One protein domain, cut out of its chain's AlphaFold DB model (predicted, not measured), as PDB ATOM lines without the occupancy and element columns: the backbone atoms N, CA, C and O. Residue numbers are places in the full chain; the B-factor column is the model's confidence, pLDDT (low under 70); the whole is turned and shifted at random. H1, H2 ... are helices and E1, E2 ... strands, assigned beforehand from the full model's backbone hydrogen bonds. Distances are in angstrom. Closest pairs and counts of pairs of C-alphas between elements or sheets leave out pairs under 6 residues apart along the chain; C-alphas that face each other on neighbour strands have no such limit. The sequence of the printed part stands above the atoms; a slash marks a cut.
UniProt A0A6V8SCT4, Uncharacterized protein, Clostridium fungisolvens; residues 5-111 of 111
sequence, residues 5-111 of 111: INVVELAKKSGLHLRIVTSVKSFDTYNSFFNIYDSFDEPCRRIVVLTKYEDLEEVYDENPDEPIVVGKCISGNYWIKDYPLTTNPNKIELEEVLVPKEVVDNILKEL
ATOM      1  N   ILE A   5     -61.172 -38.713 -34.994       92.69
ATOM      2  CA  ILE A   5     -60.604 -37.642 -35.817       92.69
ATOM      3  C   ILE A   5     -59.175 -37.982 -36.201       92.69
ATOM      4  O   ILE A   5     -58.506 -38.777 -35.543       92.69
ATOM      5  N   ASN A   6     -58.713 -37.354 -37.270       94.44
ATOM      6  CA  ASN A   6     -57.339 -37.459 -37.715       94.44
ATOM      7  C   ASN A   6     -56.384 -36.797 -36.710       94.44
ATOM      8  O   ASN A   6     -56.678 -35.712 -36.201       94.44
ATOM      9  N   VAL A   7     -55.220 -37.394 -36.461       94.56
ATOM     10  CA  VAL A   7     -54.207 -36.795 -35.581       94.56
ATOM     11  C   VAL A   7     -53.685 -35.451 -36.116       94.56
ATOM     12  O   VAL A   7     -53.398 -34.548 -35.334       94.56
ATOM     13  N   VAL A   8     -53.636 -35.263 -37.440       95.62
ATOM     14  CA  VAL A   8     -53.254 -33.991 -38.075       95.62
ATOM     15  C   VAL A   8     -54.292 -32.904 -37.784       95.62
ATOM     16  O   VAL A   8     -53.944 -31.750 -37.529       95.62
ATOM     17  N   GLU A   9     -55.582 -33.251 -37.787       94.12
ATOM     18  CA  GLU A   9     -56.641 -32.319 -37.385       94.12
ATOM     19  C   GLU A   9     -56.569 -31.995 -35.893       94.12
ATOM     20  O   GLU A   9     -56.792 -30.846 -35.505       94.12
ATOM     21  N   LEU A  10     -56.247 -32.988 -35.061       94.69
ATOM     22  CA  LEU A  10     -56.044 -32.787 -33.631       94.69
ATOM     23  C   LEU A  10     -54.890 -31.813 -33.370       94.69
ATOM     24  O   LEU A  10     -55.087 -30.863 -32.620       94.69
ATOM     25  N   ALA A  11     -53.746 -31.990 -34.036       95.31
ATOM     26  CA  ALA A  11     -52.596 -31.088 -33.947       95.31
ATOM     27  C   ALA A  11     -52.979 -29.632 -34.263       95.31
ATOM     28  O   ALA A  11     -52.677 -28.714 -33.503       95.31
ATOM     29  N   LYS A  12     -53.741 -29.419 -35.345       94.56
ATOM     30  CA  LYS A  12     -54.240 -28.084 -35.720       94.56
ATOM     31  C   LYS A  12     -55.171 -27.480 -34.667       94.56
ATOM     32  O   LYS A  12     -55.109 -26.279 -34.432       94.56
ATOM     33  N   LYS A  13     -56.043 -28.289 -34.056       93.81
ATOM     34  CA  LYS A  13     -56.989 -27.833 -33.021       93.81
ATOM     35  C   LYS A  13     -56.303 -27.504 -31.699       93.81
ATOM     36  O   LYS A  13     -56.717 -26.560 -31.038       93.81
ATOM     37  N   SER A  14     -55.301 -28.289 -31.314       93.31
ATOM     38  CA  SER A  14     -54.562 -28.104 -30.064       93.31
ATOM     39  C   SER A  14     -53.462 -27.047 -30.162       93.31
ATOM     40  O   SER A  14     -52.996 -26.566 -29.134       93.31
ATOM     41  N   GLY A  15     -53.027 -26.695 -31.378       94.81
ATOM     42  CA  GLY A  15     -51.853 -25.847 -31.592       94.81
ATOM     43  C   GLY A  15     -50.532 -26.553 -31.266       94.81
ATOM     44  O   GLY A  15     -49.511 -25.888 -31.127       94.81
ATOM     45  N   LEU A  16     -50.547 -27.883 -31.121       95.81
ATOM     46  CA  LEU A  16     -49.359 -28.697 -30.880       95.81
ATOM     47  C   LEU A  16     -48.735 -29.164 -32.196       95.81
ATOM     48  O   LEU A  16     -49.420 -29.376 -33.199       95.81
ATOM     49  N   HIS A  17     -47.431 -29.411 -32.161       96.69
ATOM     50  CA  HIS A  17     -46.698 -30.041 -33.247       96.69
ATOM     51  C   HIS A  17     -46.928 -31.551 -33.236       96.69
ATOM     52  O   HIS A  17     -46.953 -32.188 -32.183       96.69
ATOM     53  N   LEU A  18     -47.064 -32.126 -34.427       96.25
ATOM     54  CA  LEU A  18     -47.119 -33.565 -34.639       96.25
ATOM     55  C   LEU A  18     -45.737 -34.051 -35.078       96.25
ATOM     56  O   LEU A  18     -45.214 -33.578 -36.085       96.25
ATOM     57  N   ARG A  19     -45.144 -34.980 -34.326       96.50
ATOM     58  CA  ARG A  19     -43.786 -35.483 -34.569       96.50
ATOM     59  C   ARG A  19     -43.746 -37.002 -34.536       96.50
ATOM     60  O   ARG A  19     -44.493 -37.631 -33.793       96.50
ATOM     61  N   ILE A  20     -42.847 -37.576 -35.329       96.56
ATOM     62  CA  ILE A  20     -42.455 -38.983 -35.235       96.56
ATOM     63  C   ILE A  20     -41.090 -38.997 -34.564       96.56
ATOM     64  O   ILE A  20     -40.121 -38.499 -35.133       96.56
ATOM     65  N   VAL A  21     -41.025 -39.546 -33.360       96.38
ATOM     66  CA  VAL A  21     -39.826 -39.553 -32.519       96.38
ATOM     67  C   VAL A  21     -39.337 -40.976 -32.290       96.38
ATOM     68  O   VAL A  21     -40.096 -41.937 -32.441       96.38
ATOM     69  N   THR A  22     -38.064 -41.123 -31.948       96.75
ATOM     70  CA  THR A  22     -37.509 -42.389 -31.463       96.75
ATOM     71  C   THR A  22     -37.680 -42.449 -29.955       96.75
ATOM     72  O   THR A  22     -37.342 -41.502 -29.255       96.75
ATOM     73  N   SER A  23     -38.215 -43.544 -29.436       96.31
ATOM     74  CA  SER A  23     -38.203 -43.773 -28.000       96.31
ATOM     75  C   SER A  23     -36.879 -44.414 -27.595       96.31
ATOM     76  O   SER A  23     -36.372 -45.272 -28.321       96.31
ATOM     77  N   VAL A  24     -36.307 -43.974 -26.479       96.19
ATOM     78  CA  VAL A  24     -35.030 -44.460 -25.947       96.19
ATOM     79  C   VAL A  24     -35.196 -44.917 -24.506       96.19
ATOM     80  O   VAL A  24     -35.989 -44.346 -23.757       96.19
ATOM     81  N   LYS A  25     -34.441 -45.939 -24.109       94.31
ATOM     82  CA  LYS A  25     -34.371 -46.410 -22.724       94.31
ATOM     83  C   LYS A  25     -32.917 -46.536 -22.299       94.31
ATOM     84  O   LYS A  25     -32.101 -47.054 -23.060       94.31
ATOM     85  N   SER A  26     -32.625 -46.101 -21.079       90.88
ATOM     86  CA  SER A  26     -31.309 -46.258 -20.469       90.88
ATOM     87  C   SER A  26     -31.178 -47.660 -19.887       90.88
ATOM     88  O   SER A  26     -32.063 -48.134 -19.167       90.88
ATOM     89  N   PHE A  27     -30.058 -48.310 -20.174       86.31
ATOM     90  CA  PHE A  27     -29.695 -49.599 -19.610       86.31
ATOM     91  C   PHE A  27     -28.404 -49.465 -18.816       86.31
ATOM     92  O   PHE A  27     -27.372 -49.038 -19.336       86.31
ATOM     93  N   ASP A  28     -28.468 -49.873 -17.552       85.75
ATOM     94  CA  ASP A  28     -27.289 -49.979 -16.705       85.75
ATOM     95  C   ASP A  28     -26.582 -51.306 -16.975       85.75
ATOM     96  O   ASP A  28     -27.190 -52.382 -16.972       85.75
ATOM     97  N   THR A  29     -25.268 -51.243 -17.149       83.69
ATOM     98  CA  THR A  29     -24.414 -52.424 -17.213       83.69
ATOM     99  C   THR A  29     -23.340 -52.369 -16.146       83.69
ATOM    100  O   THR A  29     -22.725 -51.343 -15.869       83.69
ATOM    101  N   TYR A  30     -23.119 -53.521 -15.520       85.06
ATOM    102  CA  TYR A  30     -22.088 -53.689 -14.512       85.06
ATOM    103  C   TYR A  30     -21.119 -54.777 -14.950       85.06
ATOM    104  O   TYR A  30     -21.480 -55.952 -15.059       85.06
ATOM    105  N   ASN A  31     -19.869 -54.384 -15.183       83.25
ATOM    106  CA  ASN A  31     -18.785 -55.321 -15.414       83.25
ATOM    107  C   ASN A  31     -18.095 -55.633 -14.084       83.25
ATOM    108  O   ASN A  31     -17.235 -54.886 -13.613       83.25
ATOM    109  N   SER A  32     -18.457 -56.771 -13.495       86.56
ATOM    110  CA  SER A  32     -17.950 -57.206 -12.190       86.56
ATOM    111  C   SER A  32     -16.456 -57.527 -12.172       86.56
ATOM    112  O   SER A  32     -15.830 -57.425 -11.122       86.56
ATOM    113  N   PHE A  33     -15.868 -57.890 -13.316       87.38
ATOM    114  CA  PHE A  33     -14.448 -58.235 -13.404       87.38
ATOM    115  C   PHE A  33     -13.549 -56.996 -13.292       87.38
ATOM    116  O   PHE A  33     -12.485 -57.058 -12.682       87.38
ATOM    117  N   PHE A  34     -13.992 -55.865 -13.849       89.31
ATOM    118  CA  PHE A  34     -13.269 -54.589 -13.791       89.31
ATOM    119  C   PHE A  34     -13.844 -53.599 -12.767       89.31
ATOM    120  O   PHE A  34     -13.273 -52.527 -12.585       89.31
ATOM    121  N   ASN A  35     -14.943 -53.952 -12.089       81.81
ATOM    122  CA  ASN A  35     -15.690 -53.078 -11.180       81.81
ATOM    123  C   ASN A  35     -16.111 -51.749 -11.845       81.81
ATOM    124  O   ASN A  35     -15.967 -50.674 -11.262       81.81
ATOM    125  N   ILE A  36     -16.591 -51.831 -13.091       85.50
ATOM    126  CA  ILE A  36     -17.034 -50.677 -13.888       85.50
ATOM    127  C   ILE A  36     -18.559 -50.694 -13.976       85.50
ATOM    128  O   ILE A  36     -19.146 -51.712 -14.351       85.50
ATOM    129  N   TYR A  37     -19.167 -49.557 -13.650       85.25
ATOM    130  CA  TYR A  37     -20.570 -49.253 -13.917       85.25
ATOM    131  C   TYR A  37     -20.642 -48.342 -15.136       85.25
ATOM    132  O   TYR A  37     -19.919 -47.347 -15.191       85.25
ATOM    133  N   ASP A  38     -21.494 -48.692 -16.090       86.00
ATOM    134  CA  ASP A  38     -21.734 -47.914 -17.300       86.00
ATOM    135  C   ASP A  38     -23.236 -47.866 -17.593       86.00
ATOM    136  O   ASP A  38     -23.988 -48.751 -17.176       86.00
ATOM    137  N   SER A  39     -23.668 -46.837 -18.307       85.44
ATOM    138  CA  SER A  39     -25.059 -46.623 -18.692       85.44
ATOM    139  C   SER A  39     -25.099 -46.164 -20.141       85.44
ATOM    140  O   SER A  39     -24.398 -45.217 -20.500       85.44
ATOM    141  N   PHE A  40     -25.931 -46.794 -20.962       87.69
ATOM    142  CA  PHE A  40     -26.130 -46.375 -22.348       87.69
ATOM    143  C   PHE A  40     -27.609 -46.365 -22.712       87.69
ATOM    144  O   PHE A  40     -28.399 -47.144 -22.177       87.69
ATOM    145  N   ASP A  41     -27.964 -45.482 -23.639       91.12
ATOM    146  CA  ASP A  41     -29.318 -45.378 -24.170       91.12
ATOM    147  C   ASP A  41     -29.449 -46.217 -25.440       91.12
ATOM    148  O   ASP A  41     -28.633 -46.105 -26.360       91.12
ATOM    149  N   GLU A  42     -30.494 -47.042 -25.513       92.12
ATOM    150  CA  GLU A  42     -30.846 -47.774 -26.728       92.12
ATOM    151  C   GLU A  42     -32.178 -47.295 -27.311       92.12
ATOM    152  O   GLU A  42     -33.135 -47.061 -26.565       92.12
ATOM    153  N   PRO A  43     -32.288 -47.199 -28.649       94.25
ATOM    154  CA  PRO A  43     -33.550 -46.916 -29.311       94.25
ATOM    155  C   PRO A  43     -34.475 -48.139 -29.271       94.25
ATOM    156  O   PRO A  43     -34.083 -49.244 -29.644       94.25
ATOM    157  N   CYS A  44     -35.734 -47.937 -28.890       94.38
ATOM    158  CA  CYS A  44     -36.699 -49.022 -28.705       94.38
ATOM    159  C   CYS A  44     -37.755 -49.073 -29.820       94.38
ATOM    160  O   CYS A  44     -37.936 -50.102 -30.473       94.38
ATOM    161  N   ARG A  45     -38.462 -47.965 -30.072       95.81
ATOM    162  CA  ARG A  45     -39.555 -47.895 -31.063       95.81
ATOM    163  C   ARG A  45     -39.713 -46.492 -31.642       95.81
ATOM    164  O   ARG A  45     -39.092 -45.541 -31.184       95.81
ATOM    165  N   ARG A  46     -40.529 -46.356 -32.688       96.19
ATOM    166  CA  ARG A  46     -40.939 -45.053 -33.231       96.19
ATOM    167  C   ARG A  46     -42.305 -44.694 -32.677       96.19
ATOM    168  O   ARG A  46     -43.182 -45.551 -32.643       96.19
ATOM    169  N   ILE A  47     -42.505 -43.444 -32.283       96.81
ATOM    170  CA  ILE A  47     -43.757 -42.995 -31.674       96.81
ATOM    171  C   ILE A  47     -44.222 -41.714 -32.350       96.81
ATOM    172  O   ILE A  47     -43.459 -40.768 -32.522       96.81
ATOM    173  N   VAL A  48     -45.493 -41.683 -32.732       97.06
ATOM    174  CA  VAL A  48     -46.195 -40.469 -33.135       97.06
ATOM    175  C   VAL A  48     -46.642 -39.749 -31.871       97.06
ATOM    176  O   VAL A  48     -47.413 -40.301 -31.080       97.06
ATOM    177  N   VAL A  49     -46.177 -38.518 -31.691       97.31
ATOM    178  CA  VAL A  49     -46.461 -37.696 -30.516       97.31
ATOM    179  C   VAL A  49     -47.031 -36.339 -30.910       97.31
ATOM    180  O   VAL A  49     -46.650 -35.761 -31.929       97.31
ATOM    181  N   LEU A  50     -47.926 -35.816 -30.072       97.31
ATOM    182  CA  LEU A  50     -48.284 -34.399 -30.064       97.31
ATOM    183  C   LEU A  50     -47.481 -33.691 -28.977       97.31
ATOM    184  O   LEU A  50     -47.476 -34.125 -27.825       97.31
ATOM    185  N   THR A  51     -46.811 -32.604 -29.336       96.94
ATOM    186  CA  THR A  51     -45.842 -31.937 -28.465       96.94
ATOM    187  C   THR A  51     -45.814 -30.427 -28.675       96.94
ATOM    188  O   THR A  51     -46.203 -29.918 -29.723       96.94
ATOM    189  N   LYS A  52     -45.335 -29.690 -27.670       95.38
ATOM    190  CA  LYS A  52     -45.040 -28.252 -27.782       95.38
ATOM    191  C   LYS A  52     -43.685 -27.980 -28.447       95.38
ATOM    192  O   LYS A  52     -43.400 -26.832 -28.766       95.38
ATOM    193  N   TYR A  53     -42.857 -29.007 -28.641       94.69
ATOM    194  CA  TYR A  53     -41.490 -28.872 -29.137       94.69
ATOM    195  C   TYR A  53     -41.411 -29.254 -30.620       94.69
ATOM    196  O   TYR A  53     -41.550 -30.422 -30.978       94.69
ATOM    197  N   GLU A  54     -41.181 -28.269 -31.488       93.56
ATOM    198  CA  GLU A  54     -41.127 -28.465 -32.944       93.56
ATOM    199  C   GLU A  54     -40.001 -29.415 -33.382       93.56
ATOM    200  O   GLU A  54     -40.205 -30.257 -34.258       93.56
ATOM    201  N   ASP A  55     -38.852 -29.338 -32.710       94.06
ATOM    202  CA  ASP A  55     -37.636 -30.081 -33.050       94.06
ATOM    203  C   ASP A  55     -37.437 -31.345 -32.199       94.06
ATOM    204  O   ASP A  55     -36.328 -31.855 -32.088       94.06
ATOM    205  N   LEU A  56     -38.496 -31.870 -31.570       96.50
ATOM    206  CA  LEU A  56     -38.384 -33.104 -30.790       96.50
ATOM    207  C   LEU A  56     -38.013 -34.283 -31.704       96.50
ATOM    208  O   LEU A  56     -38.690 -34.540 -32.711       96.50
ATOM    209  N   GLU A  57     -36.959 -35.005 -31.323       95.00
ATOM    210  CA  GLU A  57     -36.463 -36.194 -32.029       95.00
ATOM    211  C   GLU A  57     -36.565 -37.466 -31.184       95.00
ATOM    212  O   GLU A  57     -36.843 -38.536 -31.730       95.00
ATOM    213  N   GLU A  58     -36.405 -37.347 -29.862       95.75
ATOM    214  CA  GLU A  58     -36.355 -38.486 -28.947       95.75
ATOM    215  C   GLU A  58     -37.230 -38.291 -27.706       95.75
ATOM    216  O   GLU A  58     -37.460 -37.172 -27.244       95.75
ATOM    217  N   VAL A  59     -37.729 -39.404 -27.169       96.19
ATOM    218  CA  VAL A  59     -38.483 -39.456 -25.910       96.19
ATOM    219  C   VAL A  59     -38.021 -40.630 -25.063       96.19
ATOM    220  O   VAL A  59     -37.716 -41.693 -25.590       96.19
ATOM    221  N   TYR A  60     -38.013 -40.464 -23.745       95.25
ATOM    222  CA  TYR A  60     -37.682 -41.560 -22.838       95.25
ATOM    223  C   TYR A  60     -38.858 -42.537 -22.684       95.25
ATOM    224  O   TYR A  60     -40.000 -42.109 -22.494       95.25
ATOM    225  N   ASP A  61     -38.577 -43.836 -22.758       94.25
ATOM    226  CA  ASP A  61     -39.541 -44.930 -22.644       94.25
ATOM    227  C   ASP A  61     -39.189 -45.823 -21.457       94.25
ATOM    228  O   ASP A  61     -38.269 -46.638 -21.512       94.25
ATOM    229  N   GLU A  62     -39.928 -45.675 -20.359       90.12
ATOM    230  CA  GLU A  62     -39.695 -46.482 -19.158       90.12
ATOM    231  C   GLU A  62     -39.941 -47.978 -19.429       90.12
ATOM    232  O   GLU A  62     -39.153 -48.831 -19.003       90.12
ATOM    233  N   ASN A  63     -40.994 -48.295 -20.193       91.62
ATOM    234  CA  ASN A  63     -41.480 -49.655 -20.442       91.62
ATOM    235  C   ASN A  63     -41.757 -49.880 -21.944       91.62
ATOM    236  O   ASN A  63     -42.920 -49.951 -22.358       91.62
ATOM    237  N   PRO A  64     -40.709 -50.041 -22.773       90.69
ATOM    238  CA  PRO A  64     -40.858 -50.252 -24.213       90.69
ATOM    239  C   PRO A  64     -41.551 -51.574 -24.571       90.69
ATOM    240  O   PRO A  64     -42.122 -51.685 -25.654       90.69
ATOM    241  N   ASP A  65     -41.540 -52.553 -23.660       90.44
ATOM    242  CA  ASP A  65     -42.185 -53.862 -23.837       90.44
ATOM    243  C   ASP A  65     -43.716 -53.810 -23.688       90.44
ATOM    244  O   ASP A  65     -44.416 -54.751 -24.071       90.44
ATOM    245  N   GLU A  66     -44.256 -52.719 -23.136       93.56
ATOM    246  CA  GLU A  66     -45.695 -52.527 -22.978       93.56
ATOM    247  C   GLU A  66     -46.271 -51.676 -24.120       93.56
ATOM    248  O   GLU A  66     -45.630 -50.719 -24.579       93.56
ATOM    249  N   PRO A  67     -47.503 -51.965 -24.583       93.38
ATOM    250  CA  PRO A  67     -48.194 -51.102 -25.532       93.38
ATOM    251  C   PRO A  67     -48.338 -49.682 -24.988       93.38
ATOM    252  O   PRO A  67     -48.605 -49.479 -23.800       93.38
ATOM    253  N   ILE A  68     -48.225 -48.687 -25.866       94.69
ATOM    254  CA  ILE A  68     -48.445 -47.305 -25.448       94.69
ATOM    255  C   ILE A  68     -49.899 -47.088 -25.009       94.69
ATOM    256  O   ILE A  68     -50.841 -47.675 -25.548       94.69
ATOM    257  N   VAL A  69     -50.095 -46.166 -24.069       94.44
ATOM    258  CA  VAL A  69     -51.430 -45.686 -23.704       94.44
ATOM    259  C   VAL A  69     -51.751 -44.461 -24.552       94.44
ATOM    260  O   VAL A  69     -51.198 -43.382 -24.336       94.44
ATOM    261  N   VAL A  70     -52.641 -44.635 -25.528       94.69
ATOM    262  CA  VAL A  70     -53.010 -43.586 -26.487       94.69
ATOM    263  C   VAL A  70     -53.582 -42.364 -25.762       94.69
ATOM    264  O   VAL A  70     -54.551 -42.463 -25.013       94.69
ATOM    265  N   GLY A  71     -52.982 -41.203 -26.009       93.31
ATOM    266  CA  GLY A  71     -53.334 -39.919 -25.414       93.31
ATOM    267  C   GLY A  71     -52.803 -39.688 -24.005       93.31
ATOM    268  O   GLY A  71     -53.136 -38.669 -23.411       93.31
ATOM    269  N   LYS A  72     -51.975 -40.582 -23.458       95.06
ATOM    270  CA  LYS A  72     -51.286 -40.318 -22.194       95.06
ATOM    271  C   LYS A  72     -50.223 -39.238 -22.403       95.06
ATOM    272  O   LYS A  72     -49.425 -39.327 -23.338       95.06
ATOM    273  N   CYS A  73     -50.202 -38.243 -21.518       94.81
ATOM    274  CA  CYS A  73     -49.151 -37.232 -21.474       94.81
ATOM    275  C   CYS A  73     -47.943 -37.763 -20.692       94.81
ATOM    276  O   CYS A  73     -48.056 -38.090 -19.510       94.81
ATOM    277  N   ILE A  74     -46.789 -37.854 -21.349       93.94
ATOM    278  CA  ILE A  74     -45.516 -38.275 -20.757       93.94
ATOM    279  C   ILE A  74     -44.490 -37.188 -21.064       93.94
ATOM    280  O   ILE A  74     -44.230 -36.877 -22.228       93.94
ATOM    281  N   SER A  75     -43.940 -36.571 -20.017       90.31
ATOM    282  CA  SER A  75     -42.961 -35.477 -20.130       90.31
ATOM    283  C   SER A  75     -43.416 -34.332 -21.052       90.31
ATOM    284  O   SER A  75     -42.618 -33.747 -21.780       90.31
ATOM    285  N   GLY A  76     -44.717 -34.017 -21.041       91.69
ATOM    286  CA  GLY A  76     -45.311 -32.961 -21.870       91.69
ATOM    287  C   GLY A  76     -45.622 -33.358 -23.318       91.69
ATOM    288  O   GLY A  76     -45.985 -32.490 -24.109       91.69
ATOM    289  N   ASN A  77     -45.497 -34.643 -23.666       96.25
ATOM    290  CA  ASN A  77     -45.801 -35.181 -24.991       96.25
ATOM    291  C   ASN A  77     -46.968 -36.169 -24.903       96.25
ATOM    292  O   ASN A  77     -46.926 -37.108 -24.109       96.25
ATOM    293  N   TYR A  78     -47.983 -36.005 -25.746       97.12
ATOM    294  CA  TYR A  78     -49.096 -36.949 -25.835       97.12
ATOM    295  C   TYR A  78     -48.770 -38.040 -26.844       97.12
ATOM    296  O   TYR A  78     -48.582 -37.758 -28.028       97.12
ATOM    297  N   TRP A  79     -48.700 -39.284 -26.386       96.88
ATOM    298  CA  TRP A  79     -48.331 -40.418 -27.230       96.88
ATOM    299  C   TRP A  79     -49.557 -40.956 -27.960       96.88
ATOM    300  O   TRP A  79     -50.564 -41.259 -27.328       96.88
ATOM    301  N   ILE A  80     -49.501 -41.064 -29.287       96.56
ATOM    302  CA  ILE A  80     -50.685 -41.363 -30.104       96.56
ATOM    303  C   ILE A  80     -50.627 -42.757 -30.715       96.56
ATOM    304  O   ILE A  80     -51.619 -43.482 -30.690       96.56
ATOM    305  N   LYS A  81     -49.484 -43.127 -31.291       96.00
ATOM    306  CA  LYS A  81     -49.313 -44.414 -31.969       96.00
ATOM    307  C   LYS A  81     -47.849 -44.810 -31.995       96.00
ATOM    308  O   LYS A  81     -47.011 -43.949 -32.240       96.00
ATOM    309  N   ASP A  82     -47.547 -46.084 -31.791       95.50
ATOM    310  CA  ASP A  82     -46.201 -46.621 -31.926       95.50
ATOM    311  C   ASP A  82     -46.034 -47.518 -33.158       95.50
ATOM    312  O   ASP A  82     -46.988 -48.041 -33.739       95.50
ATOM    313  N   TYR A  83     -44.781 -47.636 -33.586       95.94
ATOM    314  CA  TYR A  83     -44.338 -48.423 -34.724       95.94
ATOM    315  C   TYR A  83     -43.004 -49.103 -34.383       95.94
ATOM    316  O   TYR A  83     -42.175 -48.513 -33.681       95.94
ATOM    317  N   PRO A  84     -42.729 -50.303 -34.929       94.62
ATOM    318  CA  PRO A  84     -41.423 -50.943 -34.792       94.62
ATOM    319  C   PRO A  84     -40.288 -50.033 -35.267       94.62
ATOM    320  O   PRO A  84     -40.453 -49.317 -36.258       94.62
ATOM    321  N   LEU A  85     -39.111 -50.125 -34.637       93.38
ATOM    322  CA  LEU A  85     -37.938 -49.313 -34.991       93.38
ATOM    323  C   LEU A  85     -37.500 -49.483 -36.458       93.38
ATOM    324  O   LEU A  85     -36.969 -48.554 -37.066       93.38
ATOM    325  N   THR A  86     -37.782 -50.647 -37.047       93.31
ATOM    326  CA  THR A  86     -37.534 -50.971 -38.461       93.31
ATOM    327  C   THR A  86     -38.448 -50.224 -39.438       93.31
ATOM    328  O   THR A  86     -38.239 -50.287 -40.649       93.31
ATOM    329  N   THR A  87     -39.482 -49.539 -38.947       93.62
ATOM    330  CA  THR A  87     -40.393 -48.739 -39.772       93.62
ATOM    331  C   THR A  87     -39.691 -47.464 -40.223       93.62
ATOM    332  O   THR A  87     -39.210 -46.685 -39.403       93.62
ATOM    333  N   ASN A  88     -39.654 -47.225 -41.535       91.31
ATOM    334  CA  ASN A  88     -39.123 -45.974 -42.068       91.31
ATOM    335  C   ASN A  88     -40.080 -44.816 -41.715       91.31
ATOM    336  O   ASN A  88     -41.219 -44.841 -42.190       91.31
ATOM    337  N   PRO A  89     -39.642 -43.800 -40.947       89.81
ATOM    338  CA  PRO A  89     -40.514 -42.714 -40.501       89.81
ATOM    339  C   PRO A  89     -41.108 -41.908 -41.665       89.81
ATOM    340  O   PRO A  89     -42.254 -41.488 -41.587       89.81
ATOM    341  N   ASN A  90     -40.391 -41.782 -42.786       91.06
ATOM    342  CA  ASN A  90     -40.866 -41.046 -43.965       91.06
ATOM    343  C   ASN A  90     -41.989 -41.769 -44.726       91.06
ATOM    344  O   ASN A  90     -42.565 -41.201 -45.647       91.06
ATOM    345  N   LYS A  91     -42.260 -43.038 -44.395       92.25
ATOM    346  CA  LYS A  91     -43.353 -43.827 -44.978       92.25
ATOM    347  C   LYS A  91     -44.582 -43.898 -44.072       92.25
ATOM    348  O   LYS A  91     -45.531 -44.597 -44.407       92.25
ATOM    349  N   ILE A  92     -44.548 -43.253 -42.907       92.38
ATOM    350  CA  ILE A  92     -45.685 -43.232 -41.992       92.38
ATOM    351  C   ILE A  92     -46.650 -42.145 -42.467       92.38
ATOM    352  O   ILE A  92     -46.342 -40.959 -42.388       92.38
ATOM    353  N   GLU A  93     -47.822 -42.561 -42.941       92.75
ATOM    354  CA  GLU A  93     -48.899 -41.659 -43.356       92.75
ATOM    355  C   GLU A  93     -49.670 -41.180 -42.119       92.75
ATOM    356  O   GLU A  93     -50.489 -41.897 -41.536       92.75
ATOM    357  N   LEU A  94     -49.362 -39.963 -41.663       91.50
ATOM    358  CA  LEU A  94     -49.973 -39.368 -40.472       91.50
ATOM    359  C   LEU A  94     -51.465 -39.090 -40.687       91.50
ATOM    360  O   LEU A  94     -52.250 -39.134 -39.740       91.50
ATOM    361  N   GLU A  95     -51.868 -38.881 -41.936       90.50
ATOM    362  CA  GLU A  95     -53.248 -38.714 -42.369       90.50
ATOM    363  C   GLU A  95     -54.094 -39.984 -42.178       90.50
ATOM    364  O   GLU A  95     -55.319 -39.908 -42.193       90.50
ATOM    365  N   GLU A  96     -53.496 -41.150 -41.952       92.06
ATOM    366  CA  GLU A  96     -54.250 -42.376 -41.661       92.06
ATOM    367  C   GLU A  96     -54.378 -42.649 -40.154       92.06
ATOM    368  O   GLU A  96     -55.103 -43.552 -39.725       92.06
ATOM    369  N   VAL A  97     -53.685 -41.877 -39.312       93.88
ATOM    370  CA  VAL A  97     -53.697 -42.076 -37.862       93.88
ATOM    371  C   VAL A  97     -54.951 -41.439 -37.267       93.88
ATOM    372  O   VAL A  97     -55.082 -40.219 -37.152       93.88
ATOM    373  N   LEU A  98     -55.885 -42.300 -36.866       94.19
ATOM    374  CA  LEU A  98     -57.152 -41.920 -36.249       94.19
ATOM    375  C   LEU A  98     -57.084 -42.026 -34.725       94.19
ATOM    376  O   LEU A  98     -56.622 -43.026 -34.178       94.19
ATOM    377  N   VAL A  99     -57.620 -41.015 -34.045       94.00
ATOM    378  CA  VAL A  99     -57.698 -40.939 -32.585       94.00
ATOM    379  C   VAL A  99     -59.169 -40.927 -32.152       94.00
ATOM    380  O   VAL A  99     -59.962 -40.164 -32.718       94.00
ATOM    381  N   PRO A 100     -59.580 -41.753 -31.169       94.12
ATOM    382  CA  PRO A 100     -60.938 -41.721 -30.632       94.12
ATOM    383  C   PRO A 100     -61.285 -40.352 -30.041       94.12
ATOM    384  O   PRO A 100     -60.462 -39.730 -29.369       94.12
ATOM    385  N   LYS A 101     -62.528 -39.895 -30.226       92.12
ATOM    386  CA  LYS A 101     -62.971 -38.591 -29.713       92.12
ATOM    387  C   LYS A 101     -62.849 -38.449 -28.192       92.12
ATOM    388  O   LYS A 101     -62.539 -37.367 -27.722       92.12
ATOM    389  N   GLU A 102     -63.026 -39.527 -27.434       93.19
ATOM    390  CA  GLU A 102     -62.831 -39.506 -25.975       93.19
ATOM    391  C   GLU A 102     -61.403 -39.089 -25.601       93.19
ATOM    392  O   GLU A 102     -61.206 -38.240 -24.736       93.19
ATOM    393  N   VAL A 103     -60.409 -39.631 -26.308       94.06
ATOM    394  CA  VAL A 103     -58.998 -39.281 -26.114       94.06
ATOM    395  C   VAL A 103     -58.742 -37.832 -26.518       94.06
ATOM    396  O   VAL A 103     -58.069 -37.098 -25.804       94.06
ATOM    397  N   VAL A 104     -59.317 -37.400 -27.638       93.75
ATOM    398  CA  VAL A 104     -59.216 -36.019 -28.129       93.75
ATOM    399  C   VAL A 104     -59.751 -35.024 -27.108       93.75
ATOM    400  O   VAL A 104     -59.079 -34.044 -26.797       93.75
ATOM    401  N   ASP A 105     -60.944 -35.283 -26.576       93.62
ATOM    402  CA  ASP A 105     -61.585 -34.414 -25.595       93.62
ATOM    403  C   ASP A 105     -60.772 -34.367 -24.292       93.62
ATOM    404  O   ASP A 105     -60.717 -33.319 -23.654       93.62
ATOM    405  N   ASN A 106     -60.117 -35.468 -23.903       93.75
ATOM    406  CA  ASN A 106     -59.218 -35.489 -22.747       93.75
ATOM    407  C   ASN A 106     -57.967 -34.637 -22.990       93.75
ATOM    408  O   ASN A 106     -57.673 -33.766 -22.178       93.75
ATOM    409  N   ILE A 107     -57.295 -34.811 -24.133       94.12
ATOM    410  CA  ILE A 107     -56.112 -34.014 -24.495       94.12
ATOM    411  C   ILE A 107     -56.460 -32.519 -24.503       94.12
ATOM    412  O   ILE A 107     -55.755 -31.718 -23.904       94.12
ATOM    413  N   LEU A 108     -57.573 -32.130 -25.134       93.00
ATOM    414  CA  LEU A 108     -57.980 -30.723 -25.227       93.00
ATOM    415  C   LEU A 108     -58.397 -30.104 -23.885       93.00
ATOM    416  O   LEU A 108     -58.343 -28.886 -23.755       93.00
ATOM    417  N   LYS A 109     -58.830 -30.903 -22.903       92.81
ATOM    418  CA  LYS A 109     -59.136 -30.418 -21.544       92.81
ATOM    419  C   LYS A 109     -57.889 -30.181 -20.697       92.81
ATOM    420  O   LYS A 109     -57.961 -29.415 -19.743       92.81
ATOM    421  N   GLU A 110     -56.803 -30.890 -20.988       89.19
ATOM    422  CA  GLU A 110     -55.547 -30.817 -20.234       89.19
ATOM    423  C   GLU A 110     -54.596 -29.716 -20.729       89.19
ATOM    424  O   GLU A 110     -53.628 -29.398 -20.035       89.19
ATOM    425  N   LEU A 111     -54.858 -29.153 -21.914       85.38
ATOM    426  CA  LEU A 111     -54.084 -28.068 -22.526       85.38
ATOM    427  C   LEU A 111     -54.432 -26.690 -21.963       85.38
ATOM    428  O   LEU A 111     -53.466 -25.911 -21.778       85.38
TER     429      LEU A 111
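AT A GLANCE: This is residues 5 to 111 of the 111 residues of an uncharacterized protein of Clostridium fungisolvens (UniProt A0A6V8SCT4). A long two-stranded hairpin, E1 and E2, makes the long axis; its turn, residues 31 to 36, sticks out at one end, while the other part joins E3 and E4 in a strongly twisted sheet, curled like part of a barrel. H1 and H2 sit near each other at the end far from that turn, H1 on the sheet and H2 off it. The printed part has 107 residues, with two named helices and five named strands in the order H1 E1 E2 E3 E4 E5 H2, of mixed class; the sheet runs E3 E1 E2 E4 and is mixed. The whole is only just loose, close to compact, with a radius of gyration of the C-alphas of 16.1 A, and elongated, spanning 55 by 30 by 25 A.

HOW THE PARTS SIT: Look first at the hairpin of E1, residues 17 to 31, and E2, residues 36 to 51: they are antiparallel, with N 19 and O 49 2.9 A apart and N 29 and O 38 2.8 A apart. E1 bends by 53 degrees at residue 20 and E2 by 95 degrees at residue 48. Beside E2 find the edge strand E4, residues 77 to 84, antiparallel to it, with N 48 and O 81 2.8 A apart; E4 bends by 70 degrees at residue 80. Beside E1 find the other edge strand E3, residues 58 to 60, parallel to it, with N 24 and O 59 2.8 A apart. H1, residues 7 to 14, is on the sheet at a height over the sheet of 8.9 A; its C-alpha closest to E1 is that of Ala 11, 6.0 A from that of His 17. E5, residues 98 to 100, pairs with no named strand, but its residues 98 to 99 pair antiparallel with residues 5 to 6. H2, residues 101 to 110, is not on the sheet; it is close to H1 but not clearly touching, the closest C-alphas, of Ser 14 and Leu 108, being 6.5 A apart. H1 and H2 run the same way at a shallow tilt of 33 degrees, only just short of steep. In H1 and H2 every O i to N i+4 pair is within hydrogen-bond range.

IN THESE COORDINATES: Find C-alpha 17 at (-46.698, -30.041, -33.247); from there E1 runs 41.7 A to C-alpha 31 at (-18.785, -55.321, -15.414). E2 returns over 37.3 A, and E4 measures 19.1 A, E3 7.0 A and E5 6.8 A. H1 measures 10.3 A; H2 runs 14.3 A to C-alpha 110 at (-55.547, -30.817, -20.234).

THE WHOLE: The two C-alphas farthest apart, those of Lys 13 and Phe 33, are 55.8 A apart. The printed part has no cut; the links from E3 to E4, 16 residues, and from E4 to E5, 13 residues, are long. The mean pLDDT of the printed part is 93.0, and no printed residue is under 70.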